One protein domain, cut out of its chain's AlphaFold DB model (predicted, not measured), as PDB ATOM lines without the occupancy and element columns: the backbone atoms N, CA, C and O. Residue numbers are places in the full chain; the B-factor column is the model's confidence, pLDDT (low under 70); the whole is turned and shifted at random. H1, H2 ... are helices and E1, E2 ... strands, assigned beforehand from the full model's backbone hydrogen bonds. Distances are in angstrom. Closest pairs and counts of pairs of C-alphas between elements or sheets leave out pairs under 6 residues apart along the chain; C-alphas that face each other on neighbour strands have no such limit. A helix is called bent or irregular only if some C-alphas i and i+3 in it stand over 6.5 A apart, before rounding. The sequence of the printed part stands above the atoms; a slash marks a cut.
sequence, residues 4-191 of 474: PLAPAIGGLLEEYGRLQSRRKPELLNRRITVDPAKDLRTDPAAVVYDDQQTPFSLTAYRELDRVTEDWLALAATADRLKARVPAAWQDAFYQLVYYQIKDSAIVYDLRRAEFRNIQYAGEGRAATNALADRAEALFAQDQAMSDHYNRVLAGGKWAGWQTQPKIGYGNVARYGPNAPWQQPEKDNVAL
ATOM      1  N   PRO A   4      18.695  26.185  39.069       96.38
ATOM      2  CA  PRO A   4      18.217  25.906  40.428       96.38
ATOM      3  C   PRO A   4      16.924  25.081  40.514       96.38
ATOM      4  O   PRO A   4      16.701  24.400  41.511       96.38
ATOM      5  N   LEU A   5      16.052  25.150  39.500       97.19
ATOM      6  CA  LEU A   5      14.778  24.416  39.488       97.19
ATOM      7  C   LEU A   5      14.860  23.105  38.694       97.19
ATOM      8  O   LEU A   5      13.985  22.255  38.848       97.19
ATOM      9  N   ALA A   6      15.893  22.926  37.865       97.69
ATOM     10  CA  ALA A   6      15.991  21.802  36.938       97.69
ATOM     11  C   ALA A   6      15.904  20.418  37.617       97.69
ATOM     12  O   ALA A   6      15.099  19.618  37.142       97.69
ATOM     13  N   PRO A   7      16.600  20.127  38.738       98.12
ATOM     14  CA  PRO A   7      16.492  18.816  39.387       98.12
ATOM     15  C   PRO A   7      15.079  18.506  39.897       98.12
ATOM     16  O   PRO A   7      14.584  17.399  39.715       98.12
ATOM     17  N   ALA A   8      14.397  19.495  40.487       98.00
ATOM     18  CA  ALA A   8      13.041  19.314  41.007       98.00
ATOM     19  C   ALA A   8      12.018  19.096  39.881       98.00
ATOM     20  O   ALA A   8      11.120  18.271  40.012       98.00
ATOM     21  N   ILE A   9      12.169  19.815  38.764       98.31
ATOM     22  CA  ILE A   9      11.317  19.636  37.582       98.31
ATOM     23  C   ILE A   9      11.577  18.279  36.926       98.31
ATOM     24  O   ILE A   9      10.624  17.591  36.574       98.31
ATOM     25  N   GLY A  10      12.846  17.882  36.805       97.94
ATOM     26  CA  GLY A  10      13.231  16.562  36.306       97.94
ATOM     27  C   GLY A  10      12.587  15.444  37.122       97.94
ATOM     28  O   GLY A  10      11.920  14.594  36.546       97.94
ATOM     29  N   GLY A  11      12.679  15.516  38.455       97.38
ATOM     30  CA  GLY A  11      12.049  14.537  39.346       97.38
ATOM     31  C   GLY A  11      10.520  14.485  39.231       97.38
ATOM     32  O   GLY A  11       9.948  13.401  39.257       97.38
ATOM     33  N   LEU A  12       9.844  15.629  39.044       98.12
ATOM     34  CA  LEU A  12       8.395  15.643  38.793       98.12
ATOM     35  C   LEU A  12       8.027  14.917  37.493       98.12
ATOM     36  O   LEU A  12       7.056  14.167  37.470       98.12
ATOM     37  N   LEU A  13       8.775  15.163  36.415       97.81
ATOM     38  CA  LEU A  13       8.504  14.570  35.105       97.81
ATOM     39  C   LEU A  13       8.863  13.080  35.056       97.81
ATOM     40  O   LEU A  13       8.152  12.309  34.415       97.81
ATOM     41  N   GLU A  14       9.926  12.676  35.750       96.06
ATOM     42  CA  GLU A  14      10.292  11.270  35.932       96.06
ATOM     43  C   GLU A  14       9.179  10.512  36.664       96.06
ATOM     44  O   GLU A  14       8.676   9.507  36.158       96.06
ATOM     45  N   GLU A  15       8.722  11.039  37.803       96.81
ATOM     46  CA  GLU A  15       7.658  10.411  38.584       96.81
ATOM     47  C   GLU A  15       6.314  10.431  37.845       96.81
ATOM     48  O   GLU A  15       5.602   9.426  37.837       96.81
ATOM     49  N   TYR A  16       5.994  11.520  37.137       97.38
ATOM     50  CA  TYR A  16       4.847  11.573  36.225       97.38
ATOM     51  C   TYR A  16       4.908  10.445  35.192       97.38
ATOM     52  O   TYR A  16       3.939   9.704  35.036       97.38
ATOM     53  N   GLY A  17       6.047  10.277  34.510       95.06
ATOM     54  CA  GLY A  17       6.235   9.226  33.512       95.06
ATOM     55  C   GLY A  17       6.046   7.830  34.106       95.06
ATOM     56  O   GLY A  17       5.345   6.997  33.523       95.06
ATOM     57  N   ARG A  18       6.598   7.595  35.301       94.94
ATOM     58  CA  ARG A  18       6.450   6.335  36.034       94.94
ATOM     59  C   ARG A  18       4.990   6.046  36.384       94.94
ATOM     60  O   ARG A  18       4.502   4.958  36.072       94.94
ATOM     61  N   LEU A  19       4.272   6.999  36.983       96.12
ATOM     62  CA  LEU A  19       2.862   6.827  37.350       96.12
ATOM     63  C   LEU A  19       1.968   6.657  36.115       96.12
ATOM     64  O   LEU A  19       1.134   5.751  36.082       96.12
ATOM     65  N   GLN A  20       2.192   7.459  35.073       94.31
ATOM     66  CA  GLN A  20       1.434   7.413  33.821       94.31
ATOM     67  C   GLN A  20       1.643   6.100  33.054       94.31
ATOM     68  O   GLN A  20       0.763   5.661  32.311       94.31
ATOM     69  N   SER A  21       2.791   5.437  33.240       92.00
ATOM     70  CA  SER A  21       3.051   4.120  32.652       92.00
ATOM     71  C   SER A  21       2.150   3.017  33.215       92.00
ATOM     72  O   SER A  21       1.969   1.995  32.557       92.00
ATOM     73  N   ARG A  22       1.571   3.196  34.413       93.94
ATOM     74  CA  ARG A  22       0.745   2.162  35.052       93.94
ATOM     75  C   ARG A  22      -0.542   1.928  34.279       93.94
ATOM     76  O   ARG A  22      -0.875   0.783  34.024       93.94
ATOM     77  N   ARG A  23      -1.262   2.997  33.933       94.81
ATOM     78  CA  ARG A  23      -2.528   2.934  33.199       94.81
ATOM     79  C   ARG A  23      -2.783   4.261  32.499       94.81
ATOM     80  O   ARG A  23      -2.634   5.318  33.110       94.81
ATOM     81  N   LYS A  24      -3.208   4.192  31.237       92.50
ATOM     82  CA  LYS A  24      -3.673   5.365  30.488       92.50
ATOM     83  C   LYS A  24      -4.976   5.917  31.106       92.50
ATOM     84  O   LYS A  24      -5.810   5.097  31.498       92.50
ATOM     85  N   PRO A  25      -5.162   7.247  31.209       90.94
ATOM     86  CA  PRO A  25      -6.340   7.871  31.822       90.94
ATOM     87  C   PRO A  25      -7.676   7.376  31.256       90.94
ATOM     88  O   PRO A  25      -8.611   7.101  32.007       90.94
ATOM     89  N   GLU A  26      -7.721   7.154  29.945       91.31
ATOM     90  CA  GLU A  26      -8.876   6.679  29.181       91.31
ATOM     91  C   GLU A  26      -9.302   5.255  29.584       91.31
ATOM     92  O   GLU A  26     -10.423   4.833  29.324       91.31
ATOM     93  N   LEU A  27      -8.412   4.501  30.240       93.56
ATOM     94  CA  LEU A  27      -8.639   3.120  30.668       93.56
ATOM     95  C   LEU A  27      -8.847   2.985  32.183       93.56
ATOM     96  O   LEU A  27      -8.775   1.870  32.714       93.56
ATOM     97  N   LEU A  28      -9.071   4.090  32.901       95.19
ATOM     98  CA  LEU A  28      -9.266   4.072  34.357       95.19
ATOM     99  C   LEU A  28     -10.654   3.582  34.796       95.19
ATOM    100  O   LEU A  28     -10.838   3.303  35.982       95.19
ATOM    101  N   ASN A  29     -11.594   3.420  33.862       94.62
ATOM    102  CA  ASN A  29     -12.866   2.724  34.066       94.62
ATOM    103  C   ASN A  29     -12.951   1.381  33.330       94.62
ATOM    104  O   ASN A  29     -14.034   0.821  33.244       94.62
ATOM    105  N   ARG A  30     -11.828   0.856  32.825       95.06
ATOM    106  CA  ARG A  30     -11.769  -0.475  32.217       95.06
ATOM    107  C   ARG A  30     -11.027  -1.446  33.117       95.06
ATOM    108  O   ARG A  30      -9.805  -1.336  33.266       95.06
ATOM    109  N   ARG A  31     -11.712  -2.478  33.596       95.94
ATOM    110  CA  ARG A  31     -11.095  -3.662  34.194       95.94
ATOM    111  C   ARG A  31     -10.947  -4.749  33.136       95.94
ATOM    112  O   ARG A  31     -11.885  -5.038  32.400       95.94
ATOM    113  N   ILE A  32      -9.761  -5.352  33.062       95.94
ATOM    114  CA  ILE A  32      -9.477  -6.466  32.153       95.94
ATOM    115  C   ILE A  32      -9.206  -7.713  32.990       95.94
ATOM    116  O   ILE A  32      -8.314  -7.712  33.839       95.94
ATOM    117  N   THR A  33      -9.975  -8.774  32.772       96.00
ATOM    118  CA  THR A  33      -9.824 -10.058  33.472       96.00
ATOM    119  C   THR A  33      -9.673 -11.211  32.488       96.00
ATOM    120  O   THR A  33      -9.853 -11.056  31.277       96.00
ATOM    121  N   VAL A  34      -9.287 -12.371  33.022       95.69
ATOM    122  CA  VAL A  34      -9.272 -13.638  32.289       95.69
ATOM    123  C   VAL A  34     -10.392 -14.512  32.829       95.69
ATOM    124  O   VAL A  34     -10.475 -14.709  34.041       95.69
ATOM    125  N   ASP A  35     -11.238 -15.020  31.940       95.81
ATOM    126  CA  ASP A  35     -12.236 -16.036  32.262       95.81
ATOM    127  C   ASP A  35     -11.528 -17.382  32.515       95.81
ATOM    128  O   ASP A  35     -10.936 -17.936  31.584       95.81
ATOM    129  N   PRO A  36     -11.563 -17.928  33.746       93.69
ATOM    130  CA  PRO A  36     -10.877 -19.176  34.070       93.69
ATOM    131  C   PRO A  36     -11.477 -20.401  33.369       93.69
ATOM    132  O   PRO A  36     -10.840 -21.452  33.353       93.69
ATOM    133  N   ALA A  37     -12.681 -20.295  32.795       96.75
ATOM    134  CA  ALA A  37     -13.309 -21.380  32.046       96.75
ATOM    135  C   ALA A  37     -12.802 -21.495  30.596       96.75
ATOM    136  O   ALA A  37     -13.180 -22.435  29.895       96.75
ATOM    137  N   LYS A  38     -11.967 -20.556  30.128       97.00
ATOM    138  CA  LYS A  38     -11.486 -20.489  28.741       97.00
ATOM    139  C   LYS A  38      -9.966 -20.552  28.668       97.00
ATOM    140  O   LYS A  38      -9.257 -20.053  29.540       97.00
ATOM    141  N   ASP A  39      -9.447 -21.136  27.589       95.81
ATOM    142  CA  ASP A  39      -8.004 -21.179  27.350       95.81
ATOM    143  C   ASP A  39      -7.519 -19.831  26.804       95.81
ATOM    144  O   ASP A  39      -7.710 -19.509  25.630       95.81
ATOM    145  N   LEU A  40      -6.845 -19.053  27.655       96.06
ATOM    146  CA  LEU A  40      -6.274 -17.754  27.293       96.06
ATOM    147  C   LEU A  40      -5.400 -17.818  26.030       96.06
ATOM    148  O   LEU A  40      -5.341 -16.843  25.278       96.06
ATOM    149  N   ARG A  41      -4.730 -18.951  25.788       94.56
ATOM    150  CA  ARG A  41      -3.746 -19.095  24.708       94.56
ATOM    151  C   ARG A  41      -4.381 -19.118  23.323       94.56
ATOM    152  O   ARG A  41      -3.714 -18.772  22.352       94.56
ATOM    153  N   THR A  42      -5.630 -19.561  23.226       94.88
ATOM    154  CA  THR A  42      -6.279 -19.879  21.947       94.88
ATOM    155  C   THR A  42      -7.648 -19.228  21.785       94.88
ATOM    156  O   THR A  42      -8.068 -19.026  20.648       94.88
ATOM    157  N   ASP A  43      -8.315 -18.835  22.874       96.44
ATOM    158  CA  ASP A  43      -9.640 -18.214  22.849       96.44
ATOM    159  C   ASP A  43      -9.573 -16.710  23.200       96.44
ATOM    160  O   ASP A  43      -9.385 -16.342  24.362       96.44
ATOM    161  N   PRO A  44      -9.771 -15.795  22.230       94.25
ATOM    162  CA  PRO A  44      -9.834 -14.353  22.487       94.25
ATOM    163  C   PRO A  44     -10.947 -13.929  23.455       94.25
ATOM    164  O   PRO A  44     -10.850 -12.862  24.064       94.25
ATOM    165  N   ALA A  45     -12.008 -14.727  23.601       96.19
ATOM    166  CA  ALA A  45     -13.095 -14.468  24.537       96.19
ATOM    167  C   ALA A  45     -12.740 -14.843  25.984       96.19
ATOM    168  O   ALA A  45     -13.561 -14.607  26.873       96.19
ATOM    169  N   ALA A  46     -11.545 -15.400  26.227       97.25
ATOM    170  CA  ALA A  46     -10.966 -15.512  27.561       97.25
ATOM    171  C   ALA A  46     -10.622 -14.137  28.146       97.25
ATOM    172  O   ALA A  46     -10.643 -13.972  29.359       97.25
ATOM    173  N   VAL A  47     -10.319 -13.139  27.307       97.12
ATOM    174  CA  VAL A  47     -10.084 -11.759  27.748       97.12
ATOM    175  C   VAL A  47     -11.421 -11.031  27.851       97.12
ATOM    176  O   VAL A  47     -12.105 -10.819  26.845       97.12
ATOM    177  N   VAL A  48     -11.771 -10.619  29.068       95.88
ATOM    178  CA  VAL A  48     -13.026  -9.930  29.380       95.88
ATOM    179  C   VAL A  48     -12.731  -8.473  29.713       95.88
ATOM    180  O   VAL A  48     -11.900  -8.187  30.575       95.88
ATOM    181  N   TYR A  49     -13.402  -7.557  29.016       94.44
ATOM    182  CA  TYR A  49     -13.371  -6.125  29.306       94.44
ATOM    183  C   TYR A  49     -14.646  -5.733  30.039       94.44
ATOM    184  O   TYR A  49     -15.743  -6.061  29.590       94.44
ATOM    185  N   ASP A  50     -14.484  -5.011  31.138       94.88
ATOM    186  CA  ASP A  50     -15.573  -4.379  31.866       94.88
ATOM    187  C   ASP A  50     -15.284  -2.881  31.993       94.88
ATOM    188  O   ASP A  50     -14.434  -2.468  32.785       94.88
ATOM    189  N   ASP A  51     -15.983  -2.087  31.182       94.31
ATOM    190  CA  ASP A  51     -15.885  -0.622  31.137       94.31
ATOM    191  C   ASP A  51     -16.656   0.081  32.267       94.31
ATOM    192  O   ASP A  51     -16.739   1.310  32.309       94.31
ATOM    193  N   GLN A  52     -17.220  -0.687  33.199       95.25
ATOM    194  CA  GLN A  52     -17.915  -0.186  34.383       95.25
ATOM    195  C   GLN A  52     -17.142  -0.484  35.672       95.25
ATOM    196  O   GLN A  52     -17.692  -0.371  36.768       95.25
ATOM    197  N   GLN A  53     -15.861  -0.849  35.570       95.50
ATOM    198  CA  GLN A  53     -15.008  -1.135  36.720       95.50
ATOM    199  C   GLN A  53     -13.633  -0.488  36.581       95.50
ATOM    200  O   GLN A  53     -12.989  -0.547  35.539       95.50
ATOM    201  N   THR A  54     -13.115   0.056  37.680       96.62
ATOM    202  CA  THR A  54     -11.707   0.460  37.735       96.62
ATOM    203  C   THR A  54     -10.781  -0.758  37.609       96.62
ATOM    204  O   THR A  54     -11.100  -1.835  38.127       96.62
ATOM    205  N   PRO A  55      -9.610  -0.626  36.952       96.44
ATOM    206  CA  PRO A  55      -8.602  -1.680  36.974       96.44
ATOM    207  C   PRO A  55      -8.066  -1.940  38.388       96.44
ATOM    208  O   PRO A  55      -7.676  -3.069  38.681       96.44
ATOM    209  N   PHE A  56      -8.054  -0.927  39.262       97.94
ATOM    210  CA  PHE A  56      -7.486  -1.011  40.606       97.94
ATOM    211  C   PHE A  56      -8.487  -1.572  41.615       97.94
ATOM    212  O   PHE A  56      -9.653  -1.192  41.645       97.94
ATOM    213  N   SER A  57      -8.024  -2.446  42.502       96.62
ATOM    214  CA  SER A  57      -8.878  -3.057  43.514       96.62
ATOM    215  C   SER A  57      -9.385  -2.033  44.536       96.62
ATOM    216  O   SER A  57      -8.610  -1.270  45.122       96.62
ATOM    217  N   LEU A  58     -10.698  -2.063  44.782       95.00
ATOM    218  CA  LEU A  58     -11.360  -1.276  45.827       95.00
ATOM    219  C   LEU A  58     -11.091  -1.831  47.231       95.00
ATOM    220  O   LEU A  58     -11.073  -1.076  48.201       95.00
ATOM    221  N   THR A  59     -10.865  -3.141  47.333       91.56
ATOM    222  CA  THR A  59     -10.815  -3.872  48.606       91.56
ATOM    223  C   THR A  59      -9.438  -4.469  48.886       91.56
ATOM    224  O   THR A  59      -8.964  -4.429  50.022       91.56
ATOM    225  N   ALA A  60      -8.744  -4.973  47.863       93.50
ATOM    226  CA  ALA A  60      -7.434  -5.588  48.037       93.50
ATOM    227  C   ALA A  60      -6.332  -4.529  48.150       93.50
ATOM    228  O   ALA A  60      -6.254  -3.578  47.372       93.50
ATOM    229  N   TYR A  61      -5.438  -4.723  49.122       94.12
ATOM    230  CA  TYR A  61      -4.173  -3.989  49.266       94.12
ATOM    231  C   TYR A  61      -4.278  -2.458  49.313       94.12
ATOM    232  O   TYR A  61      -3.275  -1.781  49.056       94.12
ATOM    233  N   ARG A  62      -5.464  -1.907  49.609       94.38
ATOM    234  CA  ARG A  62      -5.762  -0.473  49.453       94.38
ATOM    235  C   ARG A  62      -5.320   0.052  48.083       94.38
ATOM    236  O   ARG A  62      -4.739   1.128  47.996       94.38
ATOM    237  N   GLU A  63      -5.472  -0.749  47.033       97.06
ATOM    238  CA  GLU A  63      -4.801  -0.477  45.768       97.06
ATOM    239  C   GLU A  63      -5.262   0.838  45.140       97.06
ATOM    240  O   GLU A  63      -4.411   1.692  44.902       97.06
ATOM    241  N   LEU A  64      -6.576   1.038  44.959       97.88
ATOM    242  CA  LEU A  64      -7.101   2.295  44.412       97.88
ATOM    243  C   LEU A  64      -6.693   3.507  45.263       97.88
ATOM    244  O   LEU A  64      -6.292   4.536  44.731       97.88
ATOM    245  N   ASP A  65      -6.735   3.377  46.592       96.94
ATOM    246  CA  ASP A  65      -6.286   4.440  47.494       96.94
ATOM    247  C   ASP A  65      -4.823   4.803  47.277       96.94
ATOM    248  O   ASP A  65      -4.519   5.977  47.096       96.94
ATOM    249  N   ARG A  66      -3.926   3.812  47.282       97.12
ATOM    250  CA  ARG A  66      -2.485   4.051  47.165       97.12
ATOM    251  C   ARG A  66      -2.131   4.684  45.827       97.12
ATOM    252  O   ARG A  66      -1.354   5.629  45.800       97.12
ATOM    253  N   VAL A  67      -2.711   4.205  44.724       97.88
ATOM    254  CA  VAL A  67      -2.403   4.782  43.407       97.88
ATOM    255  C   VAL A  67      -2.932   6.207  43.270       97.88
ATOM    256  O   VAL A  67      -2.251   7.041  42.680       97.88
ATOM    257  N   THR A  68      -4.096   6.525  43.845       98.69
ATOM    258  CA  THR A  68      -4.603   7.902  43.881       98.69
ATOM    259  C   THR A  68      -3.765   8.781  44.818       98.69
ATOM    260  O   THR A  68      -3.472   9.925  44.483       98.69
ATOM    261  N   GLU A  69      -3.343   8.265  45.975       98.56
ATOM    262  CA  GLU A  69      -2.471   8.969  46.925       98.56
ATOM    263  C   GLU A  69      -1.107   9.321  46.301       98.56
ATOM    264  O   GLU A  69      -0.649  10.449  46.490       98.56
ATOM    265  N   ASP A  70      -0.509   8.429  45.498       98.19
ATOM    266  CA  ASP A  70       0.723   8.702  44.737       98.19
ATOM    267  C   ASP A  70       0.555   9.939  43.829       98.19
ATOM    268  O   ASP A  70       1.369  10.867  43.854       98.19
ATOM    269  N   TRP A  71      -0.543   9.998  43.066       98.62
ATOM    270  CA  TRP A  71      -0.846  11.127  42.182       98.62
ATOM    271  C   TRP A  71      -1.108  12.429  42.942       98.62
ATOM    272  O   TRP A  71      -0.595  13.485  42.564       98.62
ATOM    273  N   LEU A  72      -1.875  12.371  44.034       98.81
ATOM    274  CA  LEU A  72      -2.154  13.540  44.872       98.81
ATOM    275  C   LEU A  72      -0.876  14.087  45.525       98.81
ATOM    276  O   LEU A  72      -0.696  15.305  45.602       98.81
ATOM    277  N   ALA A  73       0.038  13.213  45.955       98.75
ATOM    278  CA  ALA A  73       1.331  13.611  46.506       98.75
ATOM    279  C   ALA A  73       2.229  14.280  45.450       98.75
ATOM    280  O   ALA A  73       2.870  15.304  45.735       98.75
ATOM    281  N   LEU A  74       2.242  13.750  44.220       98.75
ATOM    282  CA  LEU A  74       2.958  14.357  43.100       98.75
ATOM    283  C   LEU A  74       2.383  15.739  42.757       98.75
ATOM    284  O   LEU A  74       3.136  16.711  42.663       98.75
ATOM    285  N   ALA A  75       1.056  15.861  42.667       98.81
ATOM    286  CA  ALA A  75       0.376  17.131  42.423       98.81
ATOM    287  C   ALA A  75       0.650  18.167  43.518       98.81
ATOM    288  O   ALA A  75       0.973  19.310  43.205       98.81
ATOM    289  N   ALA A  76       0.635  17.775  44.794       98.75
ATOM    290  CA  ALA A  76       0.995  18.672  45.893       98.75
ATOM    291  C   ALA A  76       2.462  19.142  45.808       98.75
ATOM    292  O   ALA A  76       2.795  20.266  46.192       98.75
ATOM    293  N   THR A  77       3.362  18.296  45.300       98.62
ATOM    294  CA  THR A  77       4.758  18.679  45.037       98.62
ATOM    295  C   THR A  77       4.856  19.656  43.866       98.62
ATOM    296  O   THR A  77       5.586  20.647  43.964       98.62
ATOM    297  N   ALA A  78       4.078  19.438  42.805       98.69
ATOM    298  CA  ALA A  78       3.976  20.353  41.675       98.69
ATOM    299  C   ALA A  78       3.391  21.719  42.081       98.69
ATOM    300  O   ALA A  78       3.942  22.737  41.669       98.69
ATOM    301  N   ASP A  79       2.369  21.762  42.946       98.62
ATOM    302  CA  ASP A  79       1.798  23.000  43.508       98.62
ATOM    303  C   ASP A  79       2.885  23.834  44.215       98.62
ATOM    304  O   ASP A  79       3.074  25.021  43.929       98.62
ATOM    305  N   ARG A  80       3.669  23.198  45.101       98.44
ATOM    306  CA  ARG A  80       4.776  23.858  45.820       98.44
ATOM    307  C   ARG A  80       5.873  24.352  44.881       98.44
ATOM    308  O   ARG A  80       6.437  25.422  45.108       98.44
ATOM    309  N   LEU A  81       6.205  23.580  43.844       98.00
ATOM    310  CA  LEU A  81       7.228  23.984  42.883       98.00
ATOM    311  C   LEU A  81       6.742  25.135  42.001       98.00
ATOM    312  O   LEU A  81       7.493  26.085  41.795       98.00
ATOM    313  N   LYS A  82       5.479  25.099  41.560       98.19
ATOM    314  CA  LYS A  82       4.847  26.164  40.773       98.19
ATOM    315  C   LYS A  82       4.963  27.518  41.464       98.19
ATOM    316  O   LYS A  82       5.307  28.497  40.810       98.19
ATOM    317  N   ALA A  83       4.744  27.575  42.780       97.50
ATOM    318  CA  ALA A  83       4.856  28.809  43.564       97.50
ATOM    319  C   ALA A  83       6.268  29.431  43.554       97.50
ATOM    320  O   ALA A  83       6.421  30.622  43.810       97.50
ATOM    321  N   ARG A  84       7.304  28.643  43.240       97.19
ATOM    322  CA  ARG A  84       8.709  29.082  43.168       97.19
ATOM    323  C   ARG A  84       9.160  29.444  41.752       97.19
ATOM    324  O   ARG A  84      10.268  29.949  41.580       97.19
ATOM    325  N   VAL A  85       8.351  29.150  40.734       98.06
ATOM    326  CA  VAL A  85       8.676  29.468  39.340       98.06
ATOM    327  C   VAL A  85       8.496  30.978  39.115       98.06
ATOM    328  O   VAL A  85       7.433  31.513  39.440       98.06
ATOM    329  N   PRO A  86       9.487  31.689  38.543       97.44
ATOM    330  CA  PRO A  86       9.348  33.105  38.209       97.44
ATOM    331  C   PRO A  86       8.126  33.381  37.328       97.44
ATOM    332  O   PRO A  86       7.817  32.589  36.439       97.44
ATOM    333  N   ALA A  87       7.473  34.532  37.526       96.69
ATOM    334  CA  ALA A  87       6.253  34.914  36.804       96.69
ATOM    335  C   ALA A  87       6.388  34.769  35.277       96.69
ATOM    336  O   ALA A  87       5.523  34.182  34.637       96.69
ATOM    337  N   ALA A  88       7.528  35.192  34.717       96.88
ATOM    338  CA  ALA A  88       7.823  35.103  33.285       96.88
ATOM    339  C   ALA A  88       7.821  33.668  32.717       96.88
ATOM    340  O   ALA A  88       7.752  33.491  31.504       96.88
ATOM    341  N   TRP A  89       7.920  32.636  33.562       97.88
ATOM    342  CA  TRP A  89       7.954  31.227  33.154       97.88
ATOM    343  C   TRP A  89       6.747  30.423  33.650       97.88
ATOM    344  O   TRP A  89       6.722  29.207  33.460       97.88
ATOM    345  N   GLN A  90       5.754  31.068  34.273       98.06
ATOM    346  CA  GLN A  90       4.575  30.386  34.816       98.06
ATOM    347  C   GLN A  90       3.781  29.666  33.726       98.06
ATOM    348  O   GLN A  90       3.458  28.497  33.908       98.06
ATOM    349  N   ASP A  91       3.557  30.299  32.575       98.44
ATOM    350  CA  ASP A  91       2.823  29.665  31.473       98.44
ATOM    351  C   ASP A  91       3.574  28.460  30.898       98.44
ATOM    352  O   ASP A  91       2.978  27.425  30.594       98.44
ATOM    353  N   ALA A  92       4.899  28.571  30.766       98.44
ATOM    354  CA  ALA A  92       5.750  27.478  30.300       98.44
ATOM    355  C   ALA A  92       5.767  26.316  31.303       98.44
ATOM    356  O   ALA A  92       5.711  25.154  30.911       98.44
ATOM    357  N   PHE A  93       5.816  26.606  32.603       98.69
ATOM    358  CA  PHE A  93       5.747  25.571  33.630       98.69
ATOM    359  C   PHE A  93       4.360  24.928  33.682       98.69
ATOM    360  O   PHE A  93       4.256  23.711  33.835       98.69
ATOM    361  N   TYR A  94       3.305  25.730  33.506       98.69
ATOM    362  CA  TYR A  94       1.936  25.239  33.478       98.69
ATOM    363  C   TYR A  94       1.755  24.191  32.379       98.69
ATOM    364  O   TYR A  94       1.339  23.073  32.666       98.69
ATOM    365  N   GLN A  95       2.132  24.532  31.144       98.06
ATOM    366  CA  GLN A  95       1.903  23.679  29.976       98.06
ATOM    367  C   GLN A  95       2.854  22.475  29.870       98.06
ATOM    368  O   GLN A  95       2.469  21.450  29.325       98.06
ATOM    369  N   LEU A  96       4.100  22.597  30.352       98.31
ATOM    370  CA  LEU A  96       5.120  21.553  30.176       98.31
ATOM    371  C   LEU A  96       5.247  20.611  31.375       98.31
ATOM    372  O   LEU A  96       5.882  19.567  31.240       98.31
ATOM    373  N   VAL A  97       4.725  20.973  32.551       98.62
ATOM    374  CA  VAL A  97       4.937  20.214  33.800       98.62
ATOM    375  C   VAL A  97       3.661  20.092  34.627       98.62
ATOM    376  O   VAL A  97       3.270  18.997  35.020       98.62
ATOM    377  N   TYR A  98       3.042  21.222  34.962       98.81
ATOM    378  CA  TYR A  98       2.022  21.257  36.004       98.81
ATOM    379  C   TYR A  98       0.685  20.669  35.559       98.81
ATOM    380  O   TYR A  98       0.105  19.884  36.306       98.81
ATOM    381  N   TYR A  99       0.200  21.051  34.371       98.56
ATOM    382  CA  TYR A  99      -1.127  20.675  33.891       98.56
ATOM    383  C   TYR A  99      -1.297  19.159  33.904       98.56
ATOM    384  O   TYR A  99      -2.175  18.660  34.595       98.56
ATOM    385  N   GLN A 100      -0.399  18.423  33.245       97.56
ATOM    386  CA  GLN A 100      -0.526  16.975  33.119       97.56
ATOM    387  C   GLN A 100      -0.439  16.241  34.462       97.56
ATOM    388  O   GLN A 100      -1.056  15.192  34.622       97.56
ATOM    389  N   ILE A 101       0.298  16.782  35.437       98.69
ATOM    390  CA  ILE A 101       0.395  16.192  36.774       98.69
ATOM    391  C   ILE A 101      -0.895  16.445  37.552       98.69
ATOM    392  O   ILE A 101      -1.471  15.522  38.128       98.69
ATOM    393  N   LYS A 102      -1.327  17.707  37.597       98.69
ATOM    394  CA  LYS A 102      -2.459  18.135  38.417       98.69
ATOM    395  C   LYS A 102      -3.775  17.571  37.886       98.69
ATOM    396  O   LYS A 102      -4.561  17.059  38.675       98.69
ATOM    397  N   ASP A 103      -3.962  17.612  36.574       98.19
ATOM    398  CA  ASP A 103      -5.129  17.073  35.882       98.19
ATOM    399  C   ASP A 103      -5.239  15.551  36.069       98.19
ATOM    400  O   ASP A 103      -6.256  15.062  36.556       98.19
ATOM    401  N   SER A 104      -4.147  14.799  35.860       98.12
ATOM    402  CA  SER A 104      -4.132  13.351  36.138       98.12
ATOM    403  C   SER A 104      -4.498  13.039  37.593       98.12
ATOM    404  O   SER A 104      -5.265  12.114  37.852       98.12
ATOM    405  N   ALA A 105      -4.008  13.822  38.559       98.69
ATOM    406  CA  ALA A 105      -4.363  13.627  39.963       98.69
ATOM    407  C   ALA A 105      -5.850  13.883  40.251       98.69
ATOM    408  O   ALA A 105      -6.447  13.144  41.036       98.69
ATOM    409  N   ILE A 106      -6.458  14.877  39.593       98.69
ATOM    410  CA  ILE A 106      -7.904  15.127  39.661       98.69
ATOM    411  C   ILE A 106      -8.669  13.932  39.092       98.69
ATOM    412  O   ILE A 106      -9.570  13.434  39.764       98.69
ATOM    413  N   VAL A 107      -8.279  13.409  37.923       98.25
ATOM    414  CA  VAL A 107      -8.942  12.241  37.318       98.25
ATOM    415  C   VAL A 107      -8.835  11.009  38.221       98.25
ATOM    416  O   VAL A 107      -9.829  10.321  38.444       98.25
ATOM    417  N   TYR A 108      -7.671  10.724  38.811       98.62
ATOM    418  CA  TYR A 108      -7.529   9.591  39.737       98.62
ATOM    419  C   TYR A 108      -8.352   9.758  41.025       98.62
ATOM    420  O   TYR A 108      -8.857   8.766  41.556       98.62
ATOM    421  N   ASP A 109      -8.507  10.980  41.544       98.75
ATOM    422  CA  ASP A 109      -9.378  11.229  42.699       98.75
ATOM    423  C   ASP A 109     -10.864  11.165  42.323       98.75
ATOM    424  O   ASP A 109     -11.670  10.650  43.101       98.75
ATOM    425  N   LEU A 110     -11.218  11.597  41.108       98.75
ATOM    426  CA  LEU A 110     -12.557  11.452  40.542       98.75
ATOM    427  C   LEU A 110     -12.925   9.973  40.483       98.75
ATOM    428  O   LEU A 110     -13.930   9.584  41.072       98.75
ATOM    429  N   ARG A 111     -12.081   9.129  39.872       98.38
ATOM    430  CA  ARG A 111     -12.322   7.677  39.782       98.38
ATOM    431  C   ARG A 111     -12.421   7.032  41.162       98.38
ATOM    432  O   ARG A 111     -13.264   6.167  41.387       98.38
ATOM    433  N   ARG A 112     -11.610   7.479  42.126       98.69
ATOM    434  CA  ARG A 112     -11.715   7.014  43.514       98.69
ATOM    435  C   ARG A 112     -13.061   7.360  44.147       98.69
ATOM    436  O   ARG A 112     -13.627   6.507  44.829       98.69
ATOM    437  N   ALA A 113     -13.566   8.577  43.950       98.81
ATOM    438  CA  ALA A 113     -14.876   8.983  44.453       98.81
ATOM    439  C   ALA A 113     -16.018   8.236  43.738       98.81
ATOM    440  O   ALA A 113     -16.906   7.708  44.402       98.81
ATOM    441  N   GLU A 114     -15.946   8.122  42.414       98.75
ATOM    442  CA  GLU A 114     -16.921   7.455  41.546       98.75
ATOM    443  C   GLU A 114     -17.087   5.966  41.876       98.75
ATOM    444  O   GLU A 114     -18.189   5.510  42.181       98.75
ATOM    445  N   PHE A 115     -16.003   5.189  41.880       98.56
ATOM    446  CA  PHE A 115     -16.119   3.747  42.110       98.56
ATOM    447  C   PHE A 115     -16.474   3.410  43.560       98.56
ATOM    448  O   PHE A 115     -17.188   2.437  43.806       98.56
ATOM    449  N   ARG A 116     -16.071   4.251  44.524       98.25
ATOM    450  CA  ARG A 116     -16.569   4.150  45.903       98.25
ATOM    451  C   ARG A 116     -18.037   4.507  46.012       98.25
ATOM    452  O   ARG A 116     -18.746   3.843  46.750       98.25
ATOM    453  N   ASN A 117     -18.500   5.523  45.289       98.75
ATOM    454  CA  ASN A 117     -19.911   5.880  45.245       98.75
ATOM    455  C   ASN A 117     -20.755   4.688  44.758       98.75
ATOM    456  O   ASN A 117     -21.728   4.324  45.416       98.75
ATOM    457  N   ILE A 118     -20.341   4.036  43.670       98.56
ATOM    458  CA  ILE A 118     -21.037   2.863  43.124       98.56
ATOM    459  C   ILE A 118     -21.024   1.697  44.123       98.56
ATOM    460  O   ILE A 118     -22.070   1.095  44.370       98.56
ATOM    461  N   GLN A 119     -19.873   1.413  44.744       97.81
ATOM    462  CA  GLN A 119     -19.768   0.397  45.794       97.81
ATOM    463  C   GLN A 119     -20.703   0.712  46.975       97.81
ATOM    464  O   GLN A 119     -21.503  -0.125  47.392       97.81
ATOM    465  N   TYR A 120     -20.631   1.934  47.499       98.19
ATOM    466  CA  TYR A 120     -21.366   2.360  48.687       98.19
ATOM    467  C   TYR A 120     -22.873   2.389  48.454       98.19
ATOM    468  O   TYR A 120     -23.626   2.065  49.373       98.19
ATOM    469  N   ALA A 121     -23.315   2.689  47.232       98.44
ATOM    470  CA  ALA A 121     -24.716   2.594  46.855       98.44
ATOM    471  C   ALA A 121     -25.239   1.155  46.969       98.44
ATOM    472  O   ALA A 121     -26.316   0.944  47.525       98.44
ATOM    473  N   GLY A 122     -24.462   0.165  46.509       97.44
ATOM    474  CA  GLY A 122     -24.802  -1.257  46.648       97.44
ATOM    475  C   GLY A 122     -24.848  -1.729  48.106       97.44
ATOM    476  O   GLY A 122     -25.635  -2.603  48.459       97.44
ATOM    477  N   GLU A 123     -24.047  -1.112  48.972       97.25
ATOM    478  CA  GLU A 123     -24.002  -1.397  50.413       97.25
ATOM    479  C   GLU A 123     -25.019  -0.569  51.230       97.25
ATOM    480  O   GLU A 123     -25.237  -0.828  52.421       97.25
ATOM    481  N   GLY A 124     -25.655   0.423  50.598       98.06
ATOM    482  CA  GLY A 124     -26.582   1.365  51.216       98.06
ATOM    483  C   GLY A 124     -25.924   2.322  52.214       98.06
ATOM    484  O   GLY A 124     -26.575   2.694  53.188       98.06
ATOM    485  N   ARG A 125     -24.644   2.691  52.036       98.31
ATOM    486  CA  ARG A 125     -23.961   3.620  52.958       98.31
ATOM    487  C   ARG A 125     -24.494   5.043  52.787       98.31
ATOM    488  O   ARG A 125     -24.548   5.547  51.665       98.31
ATOM    489  N   ALA A 126     -24.771   5.743  53.885       97.94
ATOM    490  CA  ALA A 126     -25.225   7.138  53.874       97.94
ATOM    491  C   ALA A 126     -24.237   8.090  53.165       97.94
ATOM    492  O   ALA A 126     -24.653   9.015  52.471       97.94
ATOM    493  N   ALA A 127     -22.935   7.785  53.230       98.00
ATOM    494  CA  ALA A 127     -21.862   8.528  52.561       98.00
ATOM    495  C   ALA A 127     -21.922   8.516  51.015       98.00
ATOM    496  O   ALA A 127     -21.158   9.230  50.367       98.00
ATOM    497  N   THR A 128     -22.806   7.714  50.404       98.69
ATOM    498  CA  THR A 128     -22.920   7.566  48.941       98.69
ATOM    499  C   THR A 128     -23.110   8.909  48.235       98.69
ATOM    500  O   THR A 128     -22.382   9.215  47.292       98.69
ATOM    501  N   ASN A 129     -24.049   9.737  48.704       98.50
ATOM    502  CA  ASN A 129     -24.401  10.987  48.022       98.50
ATOM    503  C   ASN A 129     -23.263  12.020  48.091       98.50
ATOM    504  O   ASN A 129     -22.977  12.667  47.089       98.50
ATOM    505  N   ALA A 130     -22.542  12.090  49.214       98.56
ATOM    506  CA  ALA A 130     -21.376  12.965  49.357       98.56
ATOM    507  C   ALA A 130     -20.224  12.574  48.410       98.56
ATOM    508  O   ALA A 130     -19.476  13.433  47.941       98.56
ATOM    509  N   LEU A 131     -20.076  11.281  48.091       98.75
ATOM    510  CA  LEU A 131     -19.119  10.834  47.076       98.75
ATOM    511  C   LEU A 131     -19.553  11.208  45.654       98.75
ATOM    512  O   LEU A 131     -18.683  11.518  44.841       98.75
ATOM    513  N   ALA A 132     -20.860  11.219  45.361       98.88
ATOM    514  CA  ALA A 132     -21.363  11.724  44.082       98.88
ATOM    515  C   ALA A 132     -21.050  13.221  43.928       98.88
ATOM    516  O   ALA A 132     -20.442  13.608  42.934       98.88
ATOM    517  N   ASP A 133     -21.347  14.029  44.954       98.88
ATOM    518  CA  ASP A 133     -21.032  15.467  44.963       98.88
ATOM    519  C   ASP A 133     -19.526  15.717  44.766       98.88
ATOM    520  O   ASP A 133     -19.116  16.592  44.003       98.88
ATOM    521  N   ARG A 134     -18.674  14.912  45.418       98.81
ATOM    522  CA  ARG A 134     -17.216  14.994  45.251       98.81
ATOM    523  C   ARG A 134     -16.776  14.666  43.824       98.81
ATOM    524  O   ARG A 134     -15.920  15.370  43.292       98.81
ATOM    525  N   ALA A 135     -17.312  13.604  43.227       98.81
ATOM    526  CA  ALA A 135     -16.962  13.207  41.866       98.81
ATOM    527  C   ALA A 135     -17.375  14.282  40.846       98.81
ATOM    528  O   ALA A 135     -16.568  14.652  39.996       98.81
ATOM    529  N   GLU A 136     -18.576  14.851  40.984       98.88
ATOM    530  CA  GLU A 136     -19.059  15.968  40.159       98.88
ATOM    531  C   GLU A 136     -18.174  17.218  40.313       98.88
ATOM    532  O   GLU A 136     -17.800  17.846  39.321       98.88
ATOM    533  N   ALA A 137     -17.764  17.557  41.541       98.88
ATOM    534  CA  ALA A 137     -16.870  18.688  41.792       98.88
ATOM    535  C   ALA A 137     -15.467  18.487  41.192       98.88
ATOM    536  O   ALA A 137     -14.870  19.440  40.688       98.88
ATOM    537  N   LEU A 138     -14.927  17.266  41.242       98.81
ATOM    538  CA  LEU A 138     -13.641  16.928  40.623       98.81
ATOM    539  C   LEU A 138     -13.733  16.954  39.095       98.81
ATOM    540  O   LEU A 138     -12.840  17.483  38.441       98.81
ATOM    541  N   PHE A 139     -14.840  16.467  38.533       98.69
ATOM    542  CA  PHE A 139     -15.111  16.569  37.102       98.69
ATOM    543  C   PHE A 139     -15.171  18.031  36.645       98.69
ATOM    544  O   PHE A 139     -14.516  18.408  35.681       98.69
ATOM    545  N   ALA A 140     -15.866  18.899  37.383       98.75
ATOM    546  CA  ALA A 140     -15.894  20.328  37.075       98.75
ATOM    547  C   ALA A 140     -14.496  20.981  37.132       98.75
ATOM    548  O   ALA A 140     -14.195  21.857  36.321       98.75
ATOM    549  N   GLN A 141     -13.627  20.555  38.058       98.56
ATOM    550  CA  GLN A 141     -12.243  21.048  38.140       98.56
ATOM    551  C   GLN A 141     -11.397  20.630  36.932       98.56
ATOM    552  O   GLN A 141     -10.657  21.456  36.400       98.56
ATOM    553  N   ASP A 142     -11.522  19.380  36.489       98.38
ATOM    554  CA  ASP A 142     -10.876  18.861  35.279       98.38
ATOM    555  C   ASP A 142     -11.277  19.673  34.030       98.38
ATOM    556  O   ASP A 142     -10.427  20.176  33.284       98.38
ATOM    557  N   GLN A 143     -12.581  19.912  33.859       97.94
ATOM    558  CA  GLN A 143     -13.098  20.702  32.739       97.94
ATOM    559  C   GLN A 143     -12.616  22.161  32.809       97.94
ATOM    560  O   GLN A 143     -12.198  22.729  31.800       97.94
ATOM    561  N   ALA A 144     -12.573  22.759  34.005       98.44
ATOM    562  CA  ALA A 144     -12.044  24.109  34.200       98.44
ATOM    563  C   ALA A 144     -10.540  24.214  33.884       98.44
ATOM    564  O   ALA A 144     -10.089  25.230  33.348       98.44
ATOM    565  N   MET A 145      -9.751  23.180  34.190       98.25
ATOM    566  CA  MET A 145      -8.330  23.140  33.836       98.25
ATOM    567  C   MET A 145      -8.120  23.060  32.324       98.25
ATOM    568  O   MET A 145      -7.264  23.781  31.795       98.25
ATOM    569  N   SER A 146      -8.912  22.233  31.643       97.50
ATOM    570  CA  SER A 146      -8.932  22.141  30.180       97.50
ATOM    571  C   SER A 146      -9.306  23.493  29.557       97.50
ATOM    572  O   SER A 146      -8.593  24.012  28.695       97.50
ATOM    573  N   ASP A 147     -10.357  24.144  30.062       97.81
ATOM    574  CA  ASP A 147     -10.784  25.475  29.618       97.81
ATOM    575  C   ASP A 147      -9.709  26.551  29.835       97.81
ATOM    576  O   ASP A 147      -9.457  27.361  28.938       97.81
ATOM    577  N   HIS A 148      -9.029  26.549  30.986       98.44
ATOM    578  CA  HIS A 148      -7.922  27.468  31.251       98.44
ATOM    579  C   HIS A 148      -6.780  27.279  30.246       98.44
ATOM    580  O   HIS A 148      -6.277  28.265  29.700       98.44
ATOM    581  N   TYR A 149      -6.389  26.029  29.977       98.44
ATOM    582  CA  TYR A 149      -5.332  25.717  29.015       98.44
ATOM    583  C   TYR A 149      -5.684  26.246  27.621       98.44
ATOM    584  O   TYR A 149      -4.852  26.868  26.966       98.44
ATOM    585  N   ASN A 150      -6.928  26.042  27.190       98.00
ATOM    586  CA  ASN A 150      -7.383  26.443  25.864       98.00
ATOM    587  C   ASN A 150      -7.553  27.963  25.720       98.00
ATOM    588  O   ASN A 150      -7.207  28.524  24.684       98.00
ATOM    589  N   ARG A 151      -8.125  28.644  26.720       97.88
ATOM    590  CA  ARG A 151      -8.636  30.019  26.545       97.88
ATOM    591  C   ARG A 151      -7.827  31.099  27.255       97.88
ATOM    592  O   ARG A 151      -7.903  32.254  26.856       97.88
ATOM    593  N   VAL A 152      -7.083  30.754  28.306       97.94
ATOM    594  CA  VAL A 152      -6.442  31.742  29.197       97.94
ATOM    595  C   VAL A 152      -4.922  31.659  29.136       97.94
ATOM    596  O   VAL A 152      -4.248  32.683  29.039       97.94
ATOM    597  N   LEU A 153      -4.378  30.444  29.176       98.19
ATOM    598  CA  LEU A 153      -2.943  30.193  29.237       98.19
ATOM    599  C   LEU A 153      -2.193  30.880  28.089       98.19
ATOM    600  O   LEU A 153      -2.540  30.707  26.918       98.19
ATOM    601  N   ALA A 154      -1.154  31.653  28.425       97.44
ATOM    602  CA  ALA A 154      -0.370  32.428  27.463       97.44
ATOM    603  C   ALA A 154      -1.231  33.304  26.530       97.44
ATOM    604  O   ALA A 154      -0.966  33.385  25.330       97.44
ATOM    605  N   GLY A 155      -2.288  33.922  27.070       97.19
ATOM    606  CA  GLY A 155      -3.201  34.775  26.304       97.19
ATOM    607  C   GLY A 155      -4.068  34.006  25.302       97.19
ATOM    608  O   GLY A 155      -4.412  34.552  24.259       97.19
ATOM    609  N   GLY A 156      -4.378  32.734  25.579       97.75
ATOM    610  CA  GLY A 156      -5.197  31.885  24.704       97.75
ATOM    611  C   GLY A 156      -4.430  31.241  23.546       97.75
ATOM    612  O   GLY A 156      -5.041  30.730  22.609       97.75
ATOM    613  N   LYS A 157      -3.091  31.229  23.599       98.31
ATOM    614  CA  LYS A 157      -2.218  30.656  22.557       98.31
ATOM    615  C   LYS A 157      -2.579  29.212  22.176       98.31
ATOM    616  O   LYS A 157      -2.374  28.817  21.032       98.31
ATOM    617  N   TRP A 158      -3.065  28.425  23.133       98.19
ATOM    618  CA  TRP A 158      -3.287  26.984  22.991       98.19
ATOM    619  C   TRP A 158      -4.756  26.606  22.786       98.19
ATOM    620  O   TRP A 158      -5.175  25.516  23.172       98.19
ATOM    621  N   ALA A 159      -5.550  27.495  22.186       98.00
ATOM    622  CA  ALA A 159      -6.935  27.201  21.842       98.00
ATOM    623  C   ALA A 159      -7.049  25.878  21.061       98.00
ATOM    624  O   ALA A 159      -6.403  25.695  20.029       98.00
ATOM    625  N   GLY A 160      -7.861  24.950  21.577       94.81
ATOM    626  CA  GLY A 160      -8.119  23.646  20.957       94.81
ATOM    627  C   GLY A 160      -7.130  22.532  21.320       94.81
ATOM    628  O   GLY A 160      -7.253  21.434  20.794       94.81
ATOM    629  N   TRP A 161      -6.143  22.773  22.188       96.12
ATOM    630  CA  TRP A 161      -5.149  21.752  22.549       96.12
ATOM    631  C   TRP A 161      -5.637  20.743  23.589       96.12
ATOM    632  O   TRP A 161      -5.219  19.590  23.561       96.12
ATOM    633  N   GLN A 162      -6.498  21.165  24.516       95.62
ATOM    634  CA  GLN A 162      -7.053  20.317  25.576       95.62
ATOM    635  C   GLN A 162      -8.552  20.113  25.352       95.62
ATOM    636  O   GLN A 162      -9.366  20.465  26.199       95.62
ATOM    637  N   THR A 163      -8.929  19.654  24.158       92.44
ATOM    638  CA  THR A 163     -10.332  19.376  23.794       92.44
ATOM    639  C   THR A 163     -10.600  17.897  23.543       92.44
ATOM    640  O   THR A 163     -11.717  17.544  23.175       92.44
ATOM    641  N   GLN A 164      -9.588  17.040  23.698       92.00
ATOM    642  CA  GLN A 164      -9.752  15.602  23.538       92.00
ATOM    643  C   GLN A 164     -10.549  15.030  24.716       92.00
ATOM    644  O   GLN A 164     -10.094  15.189  25.852       92.00
ATOM    645  N   PRO A 165     -11.671  14.327  24.474       90.94
ATOM    646  CA  PRO A 165     -12.361  13.610  25.532       90.94
ATOM    647  C   PRO A 165     -11.465  12.509  26.105       90.94
ATOM    648  O   PRO A 165     -10.876  11.716  25.368       90.94
ATOM    649  N   LYS A 166     -11.368  12.463  27.430       90.94
ATOM    650  CA  LYS A 166     -10.525  11.539  28.202       90.94
ATOM    651  C   LYS A 166     -11.309  10.776  29.276       90.94
ATOM    652  O   LYS A 166     -10.766   9.867  29.907       90.94
ATOM    653  N   ILE A 167     -12.589  11.100  29.474       92.56
ATOM    654  CA  ILE A 167     -13.500  10.482  30.443       92.56
ATOM    655  C   ILE A 167     -14.793  10.085  29.716       92.56
ATOM    656  O   ILE A 167     -15.390  10.876  28.996       92.56
ATOM    657  N   GLY A 168     -15.238   8.840  29.901       87.19
ATOM    658  CA  GLY A 168     -16.475   8.339  29.283       87.19
ATOM    659  C   GLY A 168     -16.294   7.091  28.418       87.19
ATOM    660  O   GLY A 168     -17.277   6.476  28.013       87.19
ATOM    661  N   TYR A 169     -15.051   6.687  28.139       91.00
ATOM    662  CA  TYR A 169     -14.736   5.524  27.303       91.00
ATOM    663  C   TYR A 169     -15.545   4.278  27.695       91.00
ATOM    664  O   TYR A 169     -15.716   3.982  28.876       91.00
ATOM    665  N   GLY A 170     -16.028   3.533  26.698       90.81
ATOM    666  CA  GLY A 170     -16.776   2.292  26.913       90.81
ATOM    667  C   GLY A 170     -18.286   2.433  27.133       90.81
ATOM    668  O   GLY A 170     -18.971   1.414  27.225       90.81
ATOM    669  N   ASN A 171     -18.851   3.648  27.146       92.81
ATOM    670  CA  ASN A 171     -20.305   3.822  27.206       92.81
ATOM    671  C   ASN A 171     -20.992   3.461  25.877       92.81
ATOM    672  O   ASN A 171     -21.336   4.320  25.063       92.81
ATOM    673  N   VAL A 172     -21.230   2.165  25.667       92.00
ATOM    674  CA  VAL A 172     -21.884   1.633  24.460       92.00
ATOM    675  C   VAL A 172     -23.290   2.204  24.268       92.00
ATOM    676  O   VAL A 172     -23.706   2.437  23.135       92.00
ATOM    677  N   ALA A 173     -24.023   2.473  25.352       91.50
ATOM    678  CA  ALA A 173     -25.367   3.036  25.260       91.50
ATOM    679  C   ALA A 173     -25.358   4.461  24.679       91.50
ATOM    680  O   ALA A 173     -26.270   4.825  23.941       91.50
ATOM    681  N   ARG A 174     -24.319   5.253  24.982       90.38
ATOM    682  CA  ARG A 174     -24.179   6.629  24.487       90.38
ATOM    683  C   ARG A 174     -23.468   6.713  23.133       90.38
ATOM    684  O   ARG A 174     -23.895   7.497  22.286       90.38
ATOM    685  N   TYR A 175     -22.414   5.922  22.923       87.06
ATOM    686  CA  TYR A 175     -21.497   6.049  21.776       87.06
ATOM    687  C   TYR A 175     -21.604   4.904  20.752       87.06
ATOM    688  O   TYR A 175     -20.944   4.917  19.716       87.06
ATOM    689  N   GLY A 176     -22.450   3.906  21.009       87.44
ATOM    690  CA  GLY A 176     -22.603   2.744  20.139       87.44
ATOM    691  C   GLY A 176     -21.476   1.712  20.293       87.44
ATOM    692  O   GLY A 176     -20.658   1.787  21.211       87.44
ATOM    693  N   PRO A 177     -21.417   0.701  19.409       87.50
ATOM    694  CA  PRO A 177     -20.553  -0.472  19.586       87.50
ATOM    695  C   PRO A 177     -19.048  -0.169  19.543       87.50
ATOM    696  O   PRO A 177     -18.257  -0.975  20.025       87.50
ATOM    697  N   ASN A 178     -18.648   0.989  19.008       82.88
ATOM    698  CA  ASN A 178     -17.244   1.398  18.917       82.88
ATOM    699  C   ASN A 178     -16.715   2.065  20.198       82.88
ATOM    700  O   ASN A 178     -15.502   2.251  20.315       82.88
ATOM    701  N   ALA A 179     -17.585   2.368  21.174       84.75
ATOM    702  CA  ALA A 179     -17.232   3.016  22.444       84.75
ATOM    703  C   ALA A 179     -16.025   2.404  23.182       84.75
ATOM    704  O   ALA A 179     -15.291   3.149  23.833       84.75
ATOM    705  N   PRO A 180     -15.795   1.073  23.138       78.19
ATOM    706  CA  PRO A 180     -14.661   0.484  23.837       78.19
ATOM    707  C   PRO A 180     -13.304   0.710  23.151       78.19
ATOM    708  O   PRO A 180     -12.269   0.586  23.808       78.19
ATOM    709  N   TRP A 181     -13.277   0.983  21.848       75.06
ATOM    710  CA  TRP A 181     -12.038   1.082  21.067       75.06
ATOM    711  C   TRP A 181     -11.702   2.518  20.662       75.06
ATOM    712  O   TRP A 181     -10.527   2.873  20.617       75.06
ATOM    713  N   GLN A 182     -12.719   3.334  20.406       78.19
ATOM    714  CA  GLN A 182     -12.571   4.697  19.913       78.19
ATOM    715  C   GLN A 182     -12.793   5.724  21.026       78.19
ATOM    716  O   GLN A 182     -13.393   5.419  22.058       78.19
ATOM    717  N   GLN A 183     -12.308   6.949  20.813       82.50
ATOM    718  CA  GLN A 183     -12.670   8.082  21.665       82.50
ATOM    719  C   GLN A 183     -14.199   8.231  21.797       82.50
ATOM    720  O   GLN A 183     -14.915   7.833  20.877       82.50
ATOM    721  N   PRO A 184     -14.709   8.805  22.903       87.00
ATOM    722  CA  PRO A 184     -16.113   9.174  23.068       87.00
ATOM    723  C   PRO A 184     -16.648  10.013  21.898       87.00
ATOM    724  O   PRO A 184     -16.564  11.239  21.898       87.00
ATOM    725  N   GLU A 185     -17.199   9.363  20.875       87.56
ATOM    726  CA  GLU A 185     -17.676  10.016  19.658       87.56
ATOM    727  C   GLU A 185     -18.971   9.398  19.144       87.56
ATOM    728  O   GLU A 185     -19.319   8.255  19.450       87.56
ATOM    729  N   LYS A 186     -19.685  10.173  18.332       85.50
ATOM    730  CA  LYS A 186     -20.817   9.700  17.542       85.50
ATOM    731  C   LYS A 186     -20.729  10.309  16.151       85.50
ATOM    732  O   LYS A 186     -20.499  11.506  16.026       85.50
ATOM    733  N   ASP A 187     -20.876   9.478  15.121       86.69
ATOM    734  CA  ASP A 187     -20.814   9.897  13.714       86.69
ATOM    735  C   ASP A 187     -19.532  10.696  13.372       86.69
ATOM    736  O   ASP A 187     -19.569  11.683  12.641       86.69
ATOM    737  N   ASN A 188     -18.382  10.253  13.907       84.56
ATOM    738  CA  ASN A 188     -17.054  10.889  13.797       84.56
ATOM    739  C   ASN A 188     -16.942  12.282  14.448       84.56
ATOM    740  O   ASN A 188     -16.033  13.050  14.130       84.56
ATOM    741  N   VAL A 189     -17.861  12.622  15.354       86.81
ATOM    742  CA  VAL A 189     -17.823  13.859  16.139       86.81
ATOM    743  C   VAL A 189     -17.547  13.520  17.597       86.81
ATOM    744  O   VAL A 189     -18.338  12.828  18.243       86.81
ATOM    745  N   ALA A 190     -16.430  14.032  18.117       87.94
ATOM    746  CA  ALA A 190     -16.075  13.917  19.525       87.94
ATOM    747  C   ALA A 190     -17.160  14.561  20.400       87.94
ATOM    748  O   ALA A 190     -17.596  15.690  20.157       87.94
ATOM    749  N   LEU A 191     -17.605  13.832  21.418       89.56
ATOM    750  CA  LEU A 191     -18.606  14.289  22.370       89.56
ATOM    751  C   LEU A 191     -17.928  14.751  23.662       89.56
ATOM    752  O   LEU A 191     -16.889  14.204  24.023       89.56
TER     753      LEU A 191
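Overview. This is residues 4 to 191 of the 474 residues of the protein "GH115_C domain-containing protein" of uncultured organism (UniProt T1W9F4). Long helices running up and down make the body: H3, the longest, lies in the middle with H2 on one side and H4 on the other, and H1 packs on H2 and on part of H3. A small strand hairpin, E1 and E2, lies at one end of the long axis, while residues 157 to 191, with the short H6, run back from the other end along one side of the body. The 188 printed residues hold six named helices and two named strands, in the order H1 E1 E2 H2 H3 H4 H5 H6; the class is mostly helix, and the sheet is E1 - E2, antiparallel. The whole is compact, with a radius of gyration of the C-alphas of 18.6 A and spans of 59 by 41 by 41 A.

Arrangement. H1, residues 6 to 20, touches H2, residues 60 to 82, at a shallow tilt of 27 degrees, opposite ways; the closest C-alphas, those of Leu 12 and Leu 74, are 7.1 A apart. H3, residues 87 to 123, is the hub, touching three helices. It touches H1 with residues 97 to 101 alone, the closest C-alphas being those of Tyr 16 and Ile 101, 6.4 A apart. H1, H2 and H3 form an up and down bundle, each helix running against the one before. E1, residues 31 to 34, and E2, residues 47 to 50, form a hairpin, with N 31 and O 50 at 2.8 A and N 48 and O 33 at 3.0 A, within hydrogen-bond range. H2 and H3 form a helical hairpin at a shallow tilt of 24 degrees; their closest C-alphas, those of Trp 71 and Ala 105, are 4.9 A apart. H3 and H4, residues 128 to 151, form another at 23 degrees; their closest C-alphas, those of Leu 110 and Ala 135, are also 4.9 A apart. H2 and H4 are apart. H5, residues 153 to 156, is close to H3 but not clearly touching, with the C-alphas of Asp 91 and Ala 154 closest at 5.8 A. H6, residues 172 to 175, touches no helix. Every O i to N i+4 pair is within hydrogen-bond range in H1 and H4, against 17 of 19 in H2 and 28 of 33 in H3; H5 and H6 are too short for such a pair.

Along the chain. H1 begins at C-alpha 6 (15.991, 21.802, 36.938) and is 20.7 A long. H2 and H4 are each 34.8 A long. H2 is irregular, with C-alphas 61 and 64 8.5 A apart, and has a kink of 29 degrees near residue 67. H3, 49.2 A long, is irregular too, with C-alphas 88 and 91 7.6 A apart, and has a kink of 55 degrees near residue 94. H6 ends at C-alpha 175 (-21.497, 6.049, 21.776).

Size, cuts and confidence. The two C-alphas farthest apart, those of Ala 37 and Ala 88, are 60.3 A from each other. The printed part has no cut. The links E1 to E2 and H5 to H6 are long. Mean pLDDT of the printed part is 95.7, and no printed residue is under 70.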